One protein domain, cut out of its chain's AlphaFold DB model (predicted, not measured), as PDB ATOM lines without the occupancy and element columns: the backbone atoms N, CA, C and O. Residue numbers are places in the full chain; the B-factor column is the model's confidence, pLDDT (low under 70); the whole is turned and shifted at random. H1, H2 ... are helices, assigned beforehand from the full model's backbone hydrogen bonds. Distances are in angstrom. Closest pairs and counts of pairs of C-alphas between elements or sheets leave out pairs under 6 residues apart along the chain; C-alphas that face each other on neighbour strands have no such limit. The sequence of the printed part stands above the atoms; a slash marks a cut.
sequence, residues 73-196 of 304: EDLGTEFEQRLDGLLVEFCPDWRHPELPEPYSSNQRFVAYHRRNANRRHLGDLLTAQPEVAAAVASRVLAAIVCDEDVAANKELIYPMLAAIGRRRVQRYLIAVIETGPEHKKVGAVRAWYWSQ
ATOM      1  N   GLU A  73      19.050  12.633 -19.424       61.12
ATOM      2  CA  GLU A  73      19.393  13.162 -18.082       61.12
ATOM      3  C   GLU A  73      20.501  12.365 -17.363       61.12
ATOM      4  O   GLU A  73      20.541  11.133 -17.396       61.12
ATOM      5  N   ASP A  74      21.421  13.082 -16.701       78.44
ATOM      6  CA  ASP A  74      22.531  12.510 -15.926       78.44
ATOM      7  C   ASP A  74      22.033  11.971 -14.574       78.44
ATOM      8  O   ASP A  74      22.140  12.616 -13.526       78.44
ATOM      9  N   LEU A  75      21.475  10.757 -14.619       84.25
ATOM     10  CA  LEU A  75      21.010  10.005 -13.451       84.25
ATOM     11  C   LEU A  75      22.064   9.905 -12.348       84.25
ATOM     12  O   LEU A  75      21.727   9.983 -11.167       84.25
ATOM     13  N   GLY A  76      23.331   9.735 -12.729       86.69
ATOM     14  CA  GLY A  76      24.438   9.631 -11.790       86.69
ATOM     15  C   GLY A  76      24.611  10.905 -10.970       86.69
ATOM     16  O   GLY A  76      24.778  10.825  -9.751       86.69
ATOM     17  N   THR A  77      24.517  12.064 -11.623       89.44
ATOM     18  CA  THR A  77      24.552  13.373 -10.958       89.44
ATOM     19  C   THR A  77      23.306  13.618 -10.108       89.44
ATOM     20  O   THR A  77      23.443  14.050  -8.963       89.44
ATOM     21  N   GLU A  78      22.098  13.310 -10.600       93.12
ATOM     22  CA  GLU A  78      20.876  13.460  -9.790       93.12
ATOM     23  C   GLU A  78      20.930  12.570  -8.537       93.12
ATOM     24  O   GLU A  78      20.603  13.016  -7.433       93.12
ATOM     25  N   PHE A  79      21.378  11.321  -8.685       94.88
ATOM     26  CA  PHE A  79      21.572  10.402  -7.569       94.88
ATOM     27  C   PHE A  79      22.531  10.979  -6.527       94.88
ATOM     28  O   PHE A  79      22.200  11.028  -5.343       94.88
ATOM     29  N   GLU A  80      23.691  11.462  -6.970       93.50
ATOM     30  CA  GLU A  80      24.708  12.051  -6.101       93.50
ATOM     31  C   GLU A  80      24.176  13.275  -5.344       93.50
ATOM     32  O   GLU A  80      24.289  13.322  -4.121       93.50
ATOM     33  N   GLN A  81      23.497  14.200  -6.030       95.06
ATOM     34  CA  GLN A  81      22.884  15.385  -5.413       95.06
ATOM     35  C   GLN A  81      21.844  15.020  -4.346       95.06
ATOM     36  O   GLN A  81      21.776  15.652  -3.289       95.06
ATOM     37  N   ARG A  82      21.029  13.988  -4.600       96.88
ATOM     38  CA  ARG A  82      20.028  13.510  -3.636       96.88
ATOM     39  C   ARG A  82      20.675  12.903  -2.395       96.88
ATOM     40  O   ARG A  82      20.191  13.153  -1.290       96.88
ATOM     41  N   LEU A  83      21.750  12.130  -2.564       96.38
ATOM     42  CA  LEU A  83      22.499  11.575  -1.436       96.38
ATOM     43  C   LEU A  83      23.203  12.670  -0.636       96.38
ATOM     44  O   LEU A  83      23.095  12.671   0.586       96.38
ATOM     45  N   ASP A  84      23.860  13.616  -1.306       95.50
ATOM     46  CA  ASP A  84      24.534  14.742  -0.656       95.50
ATOM     47  C   ASP A  84      23.539  15.567   0.174       95.50
ATOM     48  O   ASP A  84      23.809  15.867   1.335       95.50
ATOM     49  N   GLY A  85      22.349  15.861  -0.362       96.31
ATOM     50  CA  GLY A  85      21.312  16.590   0.372       96.31
ATOM     51  C   GLY A  85      20.815  15.867   1.630       96.31
ATOM     52  O   GLY A  85      20.516  16.516   2.627       96.31
ATOM     53  N   LEU A  86      20.736  14.532   1.609       97.12
ATOM     54  CA  LEU A  86      20.396  13.736   2.796       97.12
ATOM     55  C   LEU A  86      21.564  13.691   3.791       97.12
ATOM     56  O   LEU A  86      21.366  13.847   4.991       97.12
ATOM     57  N   LEU A  87      22.790  13.513   3.308       96.38
ATOM     58  CA  LEU A  87      23.973  13.414   4.162       96.38
ATOM     59  C   LEU A  87      24.322  14.739   4.840       96.38
ATOM     60  O   LEU A  87      24.692  14.722   6.004       96.38
ATOM     61  N   VAL A  88      24.149  15.880   4.173       95.69
ATOM     62  CA  VAL A  88      24.334  17.202   4.799       95.69
ATOM     63  C   VAL A  88      23.374  17.404   5.974       95.69
ATOM     64  O   VAL A  88      23.754  17.994   6.981       95.69
ATOM     65  N   GLU A  89      22.142  16.909   5.856       96.25
ATOM     66  CA  GLU A  89      21.107  17.063   6.878       96.25
ATOM     67  C   GLU A  89      21.315  16.127   8.074       96.25
ATOM     68  O   GLU A  89      21.200  16.566   9.217       96.25
ATOM     69  N   PHE A  90      21.639  14.854   7.828       95.25
ATOM     70  CA  PHE A  90      21.684  13.833   8.884       95.25
ATOM     71  C   PHE A  90      23.094  13.440   9.335       95.25
ATOM     72  O   PHE A  90      23.262  12.923  10.437       95.25
ATOM     73  N   CYS A  91      24.106  13.699   8.512       93.25
ATOM     74  CA  CYS A  91      25.507  13.382   8.774       93.25
ATOM     75  C   CYS A  91      26.407  14.587   8.433       93.25
ATOM     76  O   CYS A  91      27.275  14.469   7.565       93.25
ATOM     77  N   PRO A  92      26.259  15.751   9.094       92.44
ATOM     78  CA  PRO A  92      27.004  16.966   8.738       92.44
ATOM     79  C   PRO A  92      28.531  16.809   8.852       92.44
ATOM     80  O   PRO A  92      29.287  17.522   8.184       92.44
ATOM     81  N   ASP A  93      28.994  15.846   9.649       92.19
ATOM     82  CA  ASP A  93      30.409  15.513   9.825       92.19
ATOM     83  C   ASP A  93      30.928  14.484   8.808       92.19
ATOM     84  O   ASP A  93      32.128  14.213   8.759       92.19
ATOM     85  N   TRP A  94      30.055  13.917   7.967       93.44
ATOM     86  CA  TRP A  94      30.457  12.973   6.931       93.44
ATOM     87  C   TRP A  94      31.404  13.639   5.934       93.44
ATOM     88  O   TRP A  94      31.133  14.711   5.384       93.44
ATOM     89  N   ARG A  95      32.539  12.987   5.693       89.44
ATOM     90  CA  ARG A  95      33.523  13.389   4.692       89.44
ATOM     91  C   ARG A  95      33.872  12.174   3.859       89.44
ATOM     92  O   ARG A  95      34.049  11.076   4.381       89.44
ATOM     93  N   HIS A  96      33.989  12.385   2.557       85.12
ATOM     94  CA  HIS A  96      34.410  11.326   1.659       85.12
ATOM     95  C   HIS A  96      35.854  10.922   1.962       85.12
ATOM     96  O   HIS A  96      36.707  11.805   2.075       85.12
ATOM     97  N   PRO A  97      36.154   9.616   2.050       80.94
ATOM     98  CA  PRO A  97      37.532   9.161   2.129       80.94
ATOM     99  C   PRO A  97      38.307   9.615   0.889       80.94
ATOM    100  O   PRO A  97      37.858   9.384  -0.238       80.94
ATOM    101  N   GLU A  98      39.469  10.235   1.094       84.75
ATOM    102  CA  GLU A  98      40.394  10.535   0.004       84.75
ATOM    103  C   GLU A  98      40.935   9.232  -0.593       84.75
ATOM    104  O   GLU A  98      41.290   8.288   0.120       84.75
ATOM    105  N   LEU A  99      40.978   9.172  -1.921       88.38
ATOM    106  CA  LEU A  99      41.532   8.033  -2.638       88.38
ATOM    107  C   LEU A  99      43.041   8.229  -2.839       88.38
ATOM    108  O   LEU A  99      43.449   9.318  -3.235       88.38
ATOM    109  N   PRO A 100      43.877   7.197  -2.624       90.06
ATOM    110  CA  PRO A 100      45.300   7.277  -2.941       90.06
ATOM    111  C   PRO A 100      45.539   7.226  -4.460       90.06
ATOM    112  O   PRO A 100      44.733   6.666  -5.209       90.06
ATOM    113  N   GLU A 101      46.685   7.730  -4.928       88.56
ATOM    114  CA  GLU A 101      47.131   7.495  -6.311       88.56
ATOM    115  C   GLU A 101      47.318   5.980  -6.577       88.56
ATOM    116  O   GLU A 101      47.750   5.248  -5.679       88.56
ATOM    117  N   PRO A 102      47.009   5.474  -7.792       85.81
ATOM    118  CA  PRO A 102      46.589   6.216  -8.985       85.81
ATOM    119  C   PRO A 102      45.065   6.442  -9.094       85.81
ATOM    120  O   PRO A 102      44.554   6.770 -10.162       85.81
ATOM    121  N   TYR A 103      44.290   6.189  -8.035       86.94
ATOM    122  CA  TYR A 103      42.826   6.212  -8.111       86.94
ATOM    123  C   TYR A 103      42.243   7.628  -8.086       86.94
ATOM    124  O   TYR A 103      41.230   7.874  -8.741       86.94
ATOM    125  N   SER A 104      42.888   8.558  -7.377       87.81
ATOM    126  CA  SER A 104      42.509   9.979  -7.299       87.81
ATOM    127  C   SER A 104      42.534  10.699  -8.648       87.81
ATOM    128  O   SER A 104      41.721  11.591  -8.879       87.81
ATOM    129  N   SER A 105      43.414  10.298  -9.568       88.25
ATOM    130  CA  SER A 105      43.527  10.902 -10.902       88.25
ATOM    131  C   SER A 105      42.475  10.396 -11.905       88.25
ATOM    132  O   SER A 105      42.287  10.997 -12.966       88.25
ATOM    133  N   ASN A 106      41.721   9.338 -11.578       88.75
ATOM    134  CA  ASN A 106      40.647   8.812 -12.423       88.75
ATOM    135  C   ASN A 106      39.273   9.352 -11.991       88.75
ATOM    136  O   ASN A 106      38.597   8.763 -11.150       88.75
ATOM    137  N   GLN A 107      38.810  10.427 -12.635       87.50
ATOM    138  CA  GLN A 107      37.540  11.094 -12.297       87.50
ATOM    139  C   GLN A 107      36.313  10.166 -12.303       87.50
ATOM    140  O   GLN A 107      35.430  10.308 -11.459       87.50
ATOM    141  N   ARG A 108      36.250   9.186 -13.217       84.31
ATOM    142  CA  ARG A 108      35.137   8.218 -13.253       84.31
ATOM    143  C   ARG A 108      35.159   7.301 -12.038       84.31
ATOM    144  O   ARG A 108      34.113   7.032 -11.454       84.31
ATOM    145  N   PHE A 109      36.345   6.829 -11.662       86.25
ATOM    146  CA  PHE A 109      36.518   5.999 -10.474       86.25
ATOM    147  C   PHE A 109      36.220   6.790  -9.196       86.25
ATOM    148  O   PHE A 109      35.533   6.277  -8.317       86.25
ATOM    149  N   VAL A 110      36.655   8.050  -9.129       88.75
ATOM    150  CA  VAL A 110      36.342   8.969  -8.027       88.75
ATOM    151  C   VAL A 110      34.829   9.140  -7.879       88.75
ATOM    152  O   VAL A 110      34.311   8.915  -6.789       88.75
ATOM    153  N   ALA A 111      34.106   9.454  -8.960       87.44
ATOM    154  CA  ALA A 111      32.651   9.612  -8.921       87.44
ATOM    155  C   ALA A 111      31.940   8.320  -8.479       87.44
ATOM    156  O   ALA A 111      31.089   8.345  -7.590       87.44
ATOM    157  N   TYR A 112      32.331   7.170  -9.038       87.44
ATOM    158  CA  TYR A 112      31.789   5.869  -8.635       87.44
ATOM    159  C   TYR A 112      32.022   5.580  -7.144       87.44
ATOM    160  O   TYR A 112      31.088   5.241  -6.413       87.44
ATOM    161  N   HIS A 113      33.260   5.751  -6.673       89.50
ATOM    162  CA  HIS A 113      33.624   5.519  -5.278       89.50
ATOM    163  C   HIS A 113      32.877   6.466  -4.338       89.50
ATOM    164  O   HIS A 113      32.392   6.042  -3.290       89.50
ATOM    165  N   ARG A 114      32.732   7.735  -4.732       91.31
ATOM    166  CA  ARG A 114      31.992   8.751  -3.985       91.31
ATOM    167  C   ARG A 114      30.529   8.353  -3.793       91.31
ATOM    168  O   ARG A 114      30.065   8.307  -2.652       91.31
ATOM    169  N   ARG A 115      29.833   7.995  -4.880       92.25
ATOM    170  CA  ARG A 115      28.439   7.517  -4.839       92.25
ATOM    171  C   ARG A 115      28.296   6.278  -3.955       92.25
ATOM    172  O   ARG A 115      27.383   6.221  -3.138       92.25
ATOM    173  N   ASN A 116      29.220   5.322  -4.063       92.69
ATOM    174  CA  ASN A 116      29.221   4.123  -3.224       92.69
ATOM    175  C   ASN A 116      29.435   4.422  -1.740       92.69
ATOM    176  O   ASN A 116      28.732   3.862  -0.903       92.69
ATOM    177  N   ALA A 117      30.384   5.294  -1.404       94.19
ATOM    178  CA  ALA A 117      30.646   5.676  -0.023       94.19
ATOM    179  C   ALA A 117      29.425   6.378   0.593       94.19
ATOM    180  O   ALA A 117      29.019   6.027   1.699       94.19
ATOM    181  N   ASN A 118      28.797   7.296  -0.152       95.50
ATOM    182  CA  ASN A 118      27.563   7.961   0.270       95.50
ATOM    183  C   ASN A 118      26.412   6.983   0.468       95.50
ATOM    184  O   ASN A 118      25.745   7.027   1.500       95.50
ATOM    185  N   ARG A 119      26.187   6.098  -0.509       96.56
ATOM    186  CA  ARG A 119      25.123   5.097  -0.453       96.56
ATOM    187  C   ARG A 119      25.264   4.225   0.786       96.56
ATOM    188  O   ARG A 119      24.297   4.074   1.525       96.56
ATOM    189  N   ARG A 120      26.470   3.711   1.028       96.00
ATOM    190  CA  ARG A 120      26.764   2.861   2.179       96.00
ATOM    191  C   ARG A 120      26.569   3.601   3.489       96.00
ATOM    192  O   ARG A 120      25.871   3.100   4.355       96.00
ATOM    193  N   HIS A 121      27.144   4.796   3.617       97.06
ATOM    194  CA  HIS A 121      27.053   5.557   4.859       97.06
ATOM    195  C   HIS A 121      25.606   5.938   5.193       97.06
ATOM    196  O   HIS A 121      25.163   5.754   6.326       97.06
ATOM    197  N   LEU A 122      24.843   6.401   4.197       97.69
ATOM    198  CA  LEU A 122      23.419   6.675   4.366       97.69
ATOM    199  C   LEU A 122      22.638   5.388   4.677       97.69
ATOM    200  O   LEU A 122      21.799   5.388   5.569       97.69
ATOM    201  N   GLY A 123      22.915   4.285   3.980       97.94
ATOM    202  CA  GLY A 123      22.286   2.987   4.230       97.94
ATOM    203  C   GLY A 123      22.514   2.476   5.656       97.94
ATOM    204  O   GLY A 123      21.566   2.039   6.311       97.94
ATOM    205  N   ASP A 124      23.741   2.599   6.165       97.69
ATOM    206  CA  ASP A 124      24.110   2.240   7.538       97.69
ATOM    207  C   ASP A 124      23.348   3.105   8.558       97.69
ATOM    208  O   ASP A 124      22.772   2.570   9.509       97.69
ATOM    209  N   LEU A 125      23.268   4.423   8.331       97.56
ATOM    210  CA  LEU A 125      22.481   5.342   9.162       97.56
ATOM    211  C   LEU A 125      20.998   4.942   9.193       97.56
ATOM    212  O   LEU A 125      20.421   4.791  10.268       97.56
ATOM    213  N   LEU A 126      20.384   4.762   8.021       98.31
ATOM    214  CA  LEU A 126      18.958   4.441   7.890       98.31
ATOM    215  C   LEU A 126      18.625   3.066   8.484       98.31
ATOM    216  O   LEU A 126      17.527   2.866   8.995       98.31
ATOM    217  N   THR A 127      19.569   2.123   8.439       98.25
ATOM    218  CA  THR A 127      19.436   0.823   9.111       98.25
ATOM    219  C   THR A 127      19.451   0.986  10.629       98.25
ATOM    220  O   THR A 127      18.660   0.351  11.323       98.25
ATOM    221  N   ALA A 128      20.348   1.827  11.148       97.94
ATOM    222  CA  ALA A 128      20.486   2.064  12.580       97.94
ATOM    223  C   ALA A 128      19.338   2.901  13.172       97.94
ATOM    224  O   ALA A 128      19.080   2.790  14.368       97.94
ATOM    225  N   GLN A 129      18.663   3.721  12.357       97.44
ATOM    226  CA  GLN A 129      17.602   4.649  12.777       97.44
ATOM    227  C   GLN A 129      16.336   4.490  11.907       97.44
ATOM    228  O   GLN A 129      16.079   5.309  11.013       97.44
ATOM    229  N   PRO A 130      15.524   3.436  12.134       95.81
ATOM    230  CA  PRO A 130      14.332   3.151  11.332       95.81
ATOM    231  C   PRO A 130      13.286   4.275  11.337       95.81
ATOM    232  O   PRO A 130      12.574   4.462  10.352       95.81
ATOM    233  N   GLU A 131      13.186   5.043  12.419       97.00
ATOM    234  CA  GLU A 131      12.303   6.207  12.532       97.00
ATOM    235  C   GLU A 131      12.724   7.349  11.601       97.00
ATOM    236  O   GLU A 131      11.874   7.926  10.919       97.00
ATOM    237  N   VAL A 132      14.031   7.618  11.492       97.38
ATOM    238  CA  VAL A 132      14.575   8.571  10.516       97.38
ATOM    239  C   VAL A 132      14.321   8.048   9.109       97.38
ATOM    240  O   VAL A 132      13.811   8.776   8.258       97.38
ATOM    241  N   ALA A 133      14.590   6.761   8.879       98.19
ATOM    242  CA  ALA A 133      14.340   6.117   7.598       98.19
ATOM    243  C   ALA A 133      12.874   6.222   7.158       98.19
ATOM    244  O   ALA A 133      12.606   6.533   5.997       98.19
ATOM    245  N   ALA A 134      11.926   6.040   8.078       98.25
ATOM    246  CA  ALA A 134      10.505   6.218   7.805       98.25
ATOM    247  C   ALA A 134      10.156   7.684   7.506       98.25
ATOM    248  O   ALA A 134       9.414   7.950   6.557       98.25
ATOM    249  N   ALA A 135      10.714   8.631   8.267       98.06
ATOM    250  CA  ALA A 135      10.465  10.062   8.095       98.06
ATOM    251  C   ALA A 135      10.957  10.599   6.738       98.06
ATOM    252  O   ALA A 135      10.304  11.457   6.143       98.06
ATOM    253  N   VAL A 136      12.068  10.069   6.213       98.25
ATOM    254  CA  VAL A 136      12.667  10.521   4.942       98.25
ATOM    255  C   VAL A 136      12.423   9.586   3.760       98.25
ATOM    256  O   VAL A 136      12.997   9.785   2.685       98.25
ATOM    257  N   ALA A 137      11.560   8.580   3.916       98.50
ATOM    258  CA  ALA A 137      11.433   7.489   2.955       98.50
ATOM    259  C   ALA A 137      11.149   7.953   1.517       98.50
ATOM    260  O   ALA A 137      11.714   7.413   0.571       98.50
ATOM    261  N   SER A 138      10.324   8.988   1.328       98.38
ATOM    262  CA  SER A 138      10.023   9.531  -0.005       98.38
ATOM    263  C   SER A 138      11.264  10.086  -0.716       98.38
ATOM    264  O   SER A 138      11.429   9.882  -1.919       98.38
ATOM    265  N   ARG A 139      12.167  10.745   0.022       98.50
ATOM    266  CA  ARG A 139      13.422  11.303  -0.507       98.50
ATOM    267  C   ARG A 139      14.418  10.199  -0.845       98.50
ATOM    268  O   ARG A 139      15.052  10.263  -1.896       98.50
ATOM    269  N   VAL A 140      14.509   9.170   0.000       98.50
ATOM    270  CA  VAL A 140      15.376   8.003  -0.238       98.50
ATOM    271  C   VAL A 140      14.883   7.192  -1.438       98.50
ATOM    272  O   VAL A 140      15.676   6.849  -2.309       98.50
ATOM    273  N   LEU A 141      13.576   6.942  -1.551       98.56
ATOM    274  CA  LEU A 141      12.985   6.250  -2.701       98.56
ATOM    275  C   LEU A 141      13.205   7.012  -4.017       98.56
ATOM    276  O   LEU A 141      13.519   6.395  -5.035       98.56
ATOM    277  N   ALA A 142      13.128   8.345  -3.985       98.00
ATOM    278  CA  ALA A 142      13.458   9.176  -5.139       98.00
ATOM    279  C   ALA A 142      14.947   9.099  -5.524       98.00
ATOM    280  O   ALA A 142      15.271   9.184  -6.706       98.00
ATOM    281  N   ALA A 143      15.851   8.901  -4.558       97.75
ATOM    282  CA  ALA A 143      17.256   8.616  -4.843       97.75
ATOM    283  C   ALA A 143      17.436   7.207  -5.434       97.75
ATOM    284  O   ALA A 143      18.113   7.056  -6.444       97.75
ATOM    285  N   ILE A 144      16.779   6.186  -4.877       97.56
ATOM    286  CA  ILE A 144      16.887   4.785  -5.331       97.56
ATOM    287  C   ILE A 144      16.586   4.634  -6.829       97.56
ATOM    288  O   ILE A 144      17.291   3.908  -7.524       97.56
ATOM    289  N   VAL A 145      15.574   5.330  -7.354       96.75
ATOM    290  CA  VAL A 145      15.221   5.245  -8.788       96.75
ATOM    291  C   VAL A 145      16.173   6.015  -9.708       96.75
ATOM    292  O   VAL A 145      16.028   5.940 -10.926       96.75
ATOM    293  N   CYS A 146      17.148   6.723  -9.140       94.81
ATOM    294  CA  CYS A 146      18.257   7.329  -9.870       94.81
ATOM    295  C   CYS A 146      19.538   6.478  -9.799       94.81
ATOM    296  O   CYS A 146      20.523   6.797 -10.456       94.81
ATOM    297  N   ASP A 147      19.548   5.403  -9.006       93.12
ATOM    298  CA  ASP A 147      20.749   4.612  -8.768       93.12
ATOM    299  C   ASP A 147      21.091   3.713  -9.964       93.12
ATOM    300  O   ASP A 147      20.338   2.814 -10.365       93.12
ATOM    301  N   GLU A 148      22.265   3.950 -10.541       88.69
ATOM    302  CA  GLU A 148      22.750   3.183 -11.681       88.69
ATOM    303  C   GLU A 148      23.349   1.825 -11.282       88.69
ATOM    304  O   GLU A 148      23.418   0.919 -12.120       88.69
ATOM    305  N   ASP A 149      23.752   1.655 -10.017       88.88
ATOM    306  CA  ASP A 149      24.401   0.438  -9.527       88.88
ATOM    307  C   ASP A 149      23.367  -0.573  -9.012       88.88
ATOM    308  O   ASP A 149      22.895  -0.531  -7.874       88.88
ATOM    309  N   VAL A 150      23.039  -1.538  -9.873       84.44
ATOM    310  CA  VAL A 150      22.076  -2.611  -9.578       84.44
ATOM    311  C   VAL A 150      22.519  -3.494  -8.415       84.44
ATOM    312  O   VAL A 150      21.673  -4.079  -7.750       84.44
ATOM    313  N   ALA A 151      23.821  -3.644  -8.171       85.56
ATOM    314  CA  ALA A 151      24.316  -4.516  -7.110       85.56
ATOM    315  C   ALA A 151      24.322  -3.809  -5.749       85.56
ATOM    316  O   ALA A 151      24.108  -4.454  -4.716       85.56
ATOM    317  N   ALA A 152      24.574  -2.499  -5.748       90.38
ATOM    318  CA  ALA A 152      24.728  -1.707  -4.537       90.38
ATOM    319  C   ALA A 152      23.431  -1.031  -4.065       90.38
ATOM    320  O   ALA A 152      23.314  -0.772  -2.869       90.38
ATOM    321  N   ASN A 153      22.436  -0.800  -4.930       92.62
ATOM    322  CA  ASN A 153      21.179  -0.128  -4.548       92.62
ATOM    323  C   ASN A 153      20.422  -0.810  -3.379       92.62
ATOM    324  O   ASN A 153      19.651  -0.155  -2.672       92.62
ATOM    325  N   LYS A 154      20.693  -2.095  -3.096       94.81
ATOM    326  CA  LYS A 154      20.220  -2.811  -1.897       94.81
ATOM    327  C   LYS A 154      20.572  -2.115  -0.577       94.81
ATOM    328  O   LYS A 154      19.795  -2.219   0.368       94.81
ATOM    329  N   GLU A 155      21.698  -1.394  -0.530       97.19
ATOM    330  CA  GLU A 155      22.161  -0.639   0.646       97.19
ATOM    331  C   GLU A 155      21.136   0.434   1.065       97.19
ATOM    332  O   GLU A 155      21.049   0.759   2.243       97.19
ATOM    333  N   LEU A 156      20.308   0.932   0.136       98.06
ATOM    334  CA  LEU A 156      19.212   1.865   0.432       98.06
ATOM    335  C   LEU A 156      17.839   1.183   0.459       98.06
ATOM    336  O   LEU A 156      16.966   1.586   1.226       98.06
ATOM    337  N   ILE A 157      17.628   0.144  -0.353       98.06
ATOM    338  CA  ILE A 157      16.333  -0.549  -0.432       98.06
ATOM    339  C   ILE A 157      16.021  -1.286   0.870       98.06
ATOM    340  O   ILE A 157      14.908  -1.164   1.376       98.06
ATOM    341  N   TYR A 158      16.971  -2.032   1.436       97.38
ATOM    342  CA  TYR A 158      16.729  -2.818   2.650       97.38
ATOM    343  C   TYR A 158      16.303  -1.970   3.862       97.38
ATOM    344  O   TYR A 158      15.289  -2.326   4.472       97.38
ATOM    345  N   PRO A 159      16.950  -0.827   4.167       98.25
ATOM    346  CA  PRO A 159      16.444   0.097   5.181       98.25
ATOM    347  C   PRO A 159      15.003   0.555   4.919       98.25
ATOM    348  O   PRO A 159      14.193   0.596   5.841       98.25
ATOM    349  N   MET A 160      14.637   0.847   3.666       98.69
ATOM    350  CA  MET A 160      13.265   1.257   3.323       98.69
ATOM    351  C   MET A 160      12.250   0.130   3.515       98.69
ATOM    352  O   MET A 160      11.148   0.367   4.009       98.69
ATOM    353  N   LEU A 161      12.612  -1.107   3.167       97.88
ATOM    354  CA  LEU A 161      11.758  -2.267   3.422       97.88
ATOM    355  C   LEU A 161      11.487  -2.441   4.919       97.88
ATOM    356  O   LEU A 161      10.346  -2.719   5.286       97.88
ATOM    357  N   ALA A 162      12.510  -2.263   5.760       97.56
ATOM    358  CA  ALA A 162      12.385  -2.358   7.211       97.56
ATOM    359  C   ALA A 162      11.559  -1.201   7.799       97.56
ATOM    360  O   ALA A 162      10.694  -1.432   8.638       97.56
ATOM    361  N   ALA A 163      11.785   0.029   7.331       98.31
ATOM    362  CA  ALA A 163      11.185   1.230   7.906       98.31
ATOM    363  C   ALA A 163       9.717   1.453   7.504       98.31
ATOM    364  O   ALA A 163       8.899   1.850   8.331       98.31
ATOM    365  N   ILE A 164       9.364   1.222   6.232       98.31
ATOM    366  CA  ILE A 164       8.016   1.523   5.708       98.31
ATOM    367  C   ILE A 164       7.283   0.305   5.136       98.31
ATOM    368  O   ILE A 164       6.131   0.419   4.708       98.31
ATOM    369  N   GLY A 165       7.921  -0.863   5.139       97.69
ATOM    370  CA  GLY A 165       7.335  -2.109   4.666       97.69
ATOM    371  C   GLY A 165       7.417  -2.297   3.149       97.69
ATOM    372  O   GLY A 165       7.293  -1.370   2.343       97.69
ATOM    373  N   ARG A 166       7.550  -3.565   2.748       97.44
ATOM    374  CA  ARG A 166       7.743  -3.998   1.355       97.44
ATOM    375  C   ARG A 166       6.669  -3.505   0.395       97.44
ATOM    376  O   ARG A 166       6.993  -2.989  -0.670       97.44
ATOM    377  N   ARG A 167       5.398  -3.605   0.786       97.69
ATOM    378  CA  ARG A 167       4.267  -3.170  -0.046       97.69
ATOM    379  C   ARG A 167       4.334  -1.688  -0.406       97.69
ATOM    380  O   ARG A 167       4.025  -1.339  -1.541       97.69
ATOM    381  N   ARG A 168       4.736  -0.812   0.522       98.50
ATOM    382  CA  ARG A 168       4.851   0.629   0.231       98.50
ATOM    383  C   ARG A 168       5.991   0.906  -0.745       98.50
ATOM    384  O   ARG A 168       5.784   1.636  -1.709       98.50
ATOM    385  N   VAL A 169       7.143   0.262  -0.542       98.69
ATOM    386  CA  VAL A 169       8.288   0.349  -1.464       98.69
ATOM    387  C   VAL A 169       7.900  -0.141  -2.861       98.69
ATOM    388  O   VAL A 169       8.056   0.591  -3.830       98.69
ATOM    389  N   GLN A 170       7.326  -1.339  -2.976       98.50
ATOM    390  CA  GLN A 170       6.944  -1.915  -4.269       98.50
ATOM    391  C   GLN A 170       5.895  -1.075  -5.006       98.50
ATOM    392  O   GLN A 170       6.028  -0.867  -6.209       98.50
ATOM    393  N   ARG A 171       4.895  -0.527  -4.303       98.69
ATOM    394  CA  ARG A 171       3.918   0.395  -4.911       98.69
ATOM    395  C   ARG A 171       4.570   1.657  -5.465       98.69
ATOM    396  O   ARG A 171       4.190   2.094  -6.544       98.69
ATOM    397  N   TYR A 172       5.549   2.219  -4.756       98.75
ATOM    398  CA  TYR A 172       6.304   3.364  -5.262       98.75
ATOM    399  C   TYR A 172       7.056   3.013  -6.553       98.75
ATOM    400  O   TYR A 172       6.971   3.750  -7.530       98.75
ATOM    401  N   LEU A 173       7.747   1.868  -6.583       98.56
ATOM    402  CA  LEU A 173       8.482   1.425  -7.773       98.56
ATOM    403  C   LEU A 173       7.548   1.202  -8.972       98.56
ATOM    404  O   LEU A 173       7.872   1.633 -10.075       98.56
ATOM    405  N   ILE A 174       6.380   0.590  -8.753       98.62
ATOM    406  CA  ILE A 174       5.351   0.412  -9.789       98.62
ATOM    407  C   ILE A 174       4.885   1.773 -10.317       98.62
ATOM    408  O   ILE A 174       4.915   1.984 -11.526       98.62
ATOM    409  N   ALA A 175       4.562   2.722  -9.433       98.69
ATOM    410  CA  ALA A 175       4.140   4.061  -9.840       98.69
ATOM    411  C   ALA A 175       5.212   4.779 -10.683       98.69
ATOM    412  O   ALA A 175       4.896   5.412 -11.686       98.69
ATOM    413  N   VAL A 176       6.498   4.634 -10.336       98.19
ATOM    414  CA  VAL A 176       7.596   5.189 -11.145       98.19
ATOM    415  C   VAL A 176       7.666   4.537 -12.528       98.19
ATOM    416  O   VAL A 176       7.933   5.238 -13.500       98.19
ATOM    417  N   ILE A 177       7.402   3.236 -12.655       97.88
ATOM    418  CA  ILE A 177       7.366   2.555 -13.963       97.88
ATOM    419  C   ILE A 177       6.171   3.033 -14.798       97.88
ATOM    420  O   ILE A 177       6.312   3.240 -16.003       97.88
ATOM    421  N   GLU A 178       5.014   3.227 -14.167       97.69
ATOM    422  CA  GLU A 178       3.782   3.656 -14.834       97.69
ATOM    423  C   GLU A 178       3.866   5.103 -15.334       97.69
ATOM    424  O   GLU A 178       3.497   5.376 -16.476       97.69
ATOM    425  N   THR A 179       4.366   6.029 -14.507       96.00
ATOM    426  CA  THR A 179       4.236   7.475 -14.770       96.00
ATOM    427  C   THR A 179       5.552   8.248 -14.769       96.00
ATOM    428  O   THR A 179       5.558   9.434 -15.092       96.00
ATOM    429  N   GLY A 180       6.659   7.635 -14.352       94.12
ATOM    430  CA  GLY A 180       7.957   8.301 -14.269       94.12
ATOM    431  C   GLY A 180       8.611   8.517 -15.638       94.12
ATOM    432  O   GLY A 180       8.216   7.895 -16.626       94.12
ATOM    433  N   PRO A 181       9.643   9.373 -15.719       91.50
ATOM    434  CA  PRO A 181      10.444   9.505 -16.932       91.50
ATOM    435  C   PRO A 181      11.212   8.206 -17.221       91.50
ATOM    436  O   PRO A 181      11.593   7.477 -16.301       91.50
ATOM    437  N   GLU A 182      11.469   7.928 -18.502       89.06
ATOM    438  CA  GLU A 182      12.040   6.661 -18.993       89.06
ATOM    439  C   GLU A 182      13.301   6.208 -18.237       89.06
ATOM    440  O   GLU A 182      13.431   5.037 -17.873       89.06
ATOM    441  N   HIS A 183      14.204   7.139 -17.928       85.44
ATOM    442  CA  HIS A 183      15.434   6.840 -17.198       85.44
ATOM    443  C   HIS A 183      15.156   6.372 -15.744       85.44
ATOM    444  O   HIS A 183      15.790   5.422 -15.277       85.44
ATOM    445  N   LYS A 184      14.141   6.921 -15.051       93.56
ATOM    446  CA  LYS A 184      13.742   6.485 -13.689       93.56
ATOM    447  C   LYS A 184      12.973   5.172 -13.691       93.56
ATOM    448  O   LYS A 184      13.097   4.406 -12.734       93.56
ATOM    449  N   LYS A 185      12.240   4.851 -14.767       95.19
ATOM    450  CA  LYS A 185      11.595   3.530 -14.910       95.19
ATOM    451  C   LYS A 185      12.628   2.407 -14.823       95.19
ATOM    452  O   LYS A 185      12.389   1.391 -14.175       95.19
ATOM    453  N   VAL A 186      13.806   2.604 -15.418       91.94
ATOM    454  CA  VAL A 186      14.901   1.626 -15.331       91.94
ATOM    455  C   VAL A 186      15.466   1.518 -13.924       91.94
ATOM    456  O   VAL A 186      15.671   0.398 -13.452       91.94
ATOM    457  N   GLY A 187      15.684   2.638 -13.232       93.56
ATOM    458  CA  GLY A 187      16.077   2.612 -11.823       93.56
ATOM    459  C   GLY A 187      15.065   1.853 -10.961       93.56
ATOM    460  O   GLY A 187      15.450   1.011 -10.148       93.56
ATOM    461  N   ALA A 188      13.767   2.040 -11.214       96.56
ATOM    462  CA  ALA A 188      12.712   1.304 -10.525       96.56
ATOM    463  C   ALA A 188      12.734  -0.208 -10.818       96.56
ATOM    464  O   ALA A 188      12.639  -1.008  -9.886       96.56
ATOM    465  N   VAL A 189      12.943  -0.624 -12.073       94.44
ATOM    466  CA  VAL A 189      13.113  -2.046 -12.440       94.44
ATOM    467  C   VAL A 189      14.344  -2.663 -11.768       94.44
ATOM    468  O   VAL A 189      14.294  -3.796 -11.292       94.44
ATOM    469  N   ARG A 190      15.455  -1.923 -11.679       92.12
ATOM    470  CA  ARG A 190      16.673  -2.371 -10.977       92.12
ATOM    471  C   ARG A 190      16.433  -2.528  -9.481       92.12
ATOM    472  O   ARG A 190      16.890  -3.498  -8.883       92.12
ATOM    473  N   ALA A 191      15.712  -1.586  -8.879       95.88
ATOM    474  CA  ALA A 191      15.361  -1.624  -7.467       95.88
ATOM    475  C   ALA A 191      14.350  -2.734  -7.138       95.88
ATOM    476  O   ALA A 191      14.384  -3.297  -6.042       95.88
ATOM    477  N   TRP A 192      13.485  -3.095  -8.089       95.44
ATOM    478  CA  TRP A 192      12.473  -4.126  -7.889       95.44
ATOM    479  C   TRP A 192      13.081  -5.447  -7.414       95.44
ATOM    480  O   TRP A 192      12.543  -6.041  -6.482       95.44
ATOM    481  N   TYR A 193      14.225  -5.855  -7.977       90.19
ATOM    482  CA  TYR A 193      14.919  -7.101  -7.625       90.19
ATOM    483  C   TYR A 193      15.152  -7.241  -6.112       90.19
ATOM    484  O   TYR A 193      14.718  -8.212  -5.499       90.19
ATOM    485  N   TRP A 194      15.736  -6.226  -5.475       93.75
ATOM    486  CA  TRP A 194      15.995  -6.249  -4.029       93.75
ATOM    487  C   TRP A 194      14.757  -5.970  -3.179       93.75
ATOM    488  O   TRP A 194      14.757  -6.224  -1.977       93.75
ATOM    489  N   SER A 195      13.682  -5.471  -3.789       95.25
ATOM    490  CA  SER A 195      12.401  -5.272  -3.111       95.25
ATOM    491  C   SER A 195      11.556  -6.548  -3.019       95.25
ATOM    492  O   SER A 195      10.491  -6.519  -2.401       95.25
ATOM    493  N   GLN A 196      11.987  -7.668  -3.607       91.81
ATOM    494  CA  GLN A 196      11.244  -8.936  -3.622       91.81
ATOM    495  C   GLN A 196      11.363  -9.712  -2.308       91.81
ATOM    496  O   GLN A 196      12.335  -9.576  -1.559       91.81
TER     497      GLN A 196
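What this domain is: This is residues 73 to 196 of the 304 residues of an uncharacterized protein of Micromonospora carbonacea (UniProt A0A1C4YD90). A short helical hairpin, H4 and H5, makes the core of a helical body; H1 packs on H4 and the later part of the long H2 on H5, while a second hairpin, H6 and H7, packs on the core through H7, whose residues 191 to 194 touch H5. The long link of residues 91 to 106 loops out between H1 and H2 and makes one end of the longest axis, with H6 near the other. The printed part has 124 residues with seven named helices, H1 to H7 in order, and no named strand; the class is all helix. It is compact, with a radius of gyration of the C-alphas of 14.3 A and spans of 44 by 31 by 21 A.

Where its parts are: H1, residues 75 to 90, begins at C-alpha 75 (21.010, 10.005, -13.451) and is 22.7 A long. H2, residues 107 to 128, is the longest helix at 31.5 A and begins at C-alpha 107 (37.540, 11.094, -12.297). H3, residues 130 to 135, measures 8.6 A, H4, residues 137 to 144, 10.3 A, and H5, residues 154 to 164, 15.0 A. H6, residues 166 to 179, is 20.1 A long. H7, residues 182 to 194, is 20.2 A long and ends at C-alpha 194 (15.995, -6.249, -4.029).

How they stand to each other: H5 is the hub, touching five helices. H4 and H5 form a hairpin at a shallow tilt of 19 degrees, closest at the C-alphas of Ala 137 and Met 160, 6.5 A. H2 touches H5 with residues 119 to 127 alone, closest at the C-alphas of Thr 127 and Pro 159, 5.0 A. H3 touches H5 about perpendicular at 80 degrees, closest at the C-alphas of Pro 130 and Ala 163, 5.0 A. H7 touches H5 at the C-alphas of Lys 154 and Trp 194, the closest, 5.8 A. H6 and H5 only just touch, with 3 pairs of C-alphas within 8 A and only at the corner; their closest C-alphas are those of Leu 161 and Val 169, 6.5 A. H6 and H7 form a hairpin at a shallow tilt of 22 degrees, closest at the C-alphas of Ile 177 and Lys 185, 4.4 A. H1 touches H4 with residues 78 to 83 alone, closest at the C-alphas of Phe 79 and Ala 143, 5.4 A. H1 and H6 are apart. Every O i to N i+4 pair is within hydrogen-bond range in H2, H3, H4 and H6, against 11 of 12 in H1, 6 of 7 in H5 and 7 of 9 in H7.

The domain as a whole: The two C-alphas farthest apart are those of Glu 101 and Arg 167, 44.6 A. The printed part has no cut, and the link from H1 to H2 is long. The mean pLDDT of the printed part is 93.7; residue 73 is under 70.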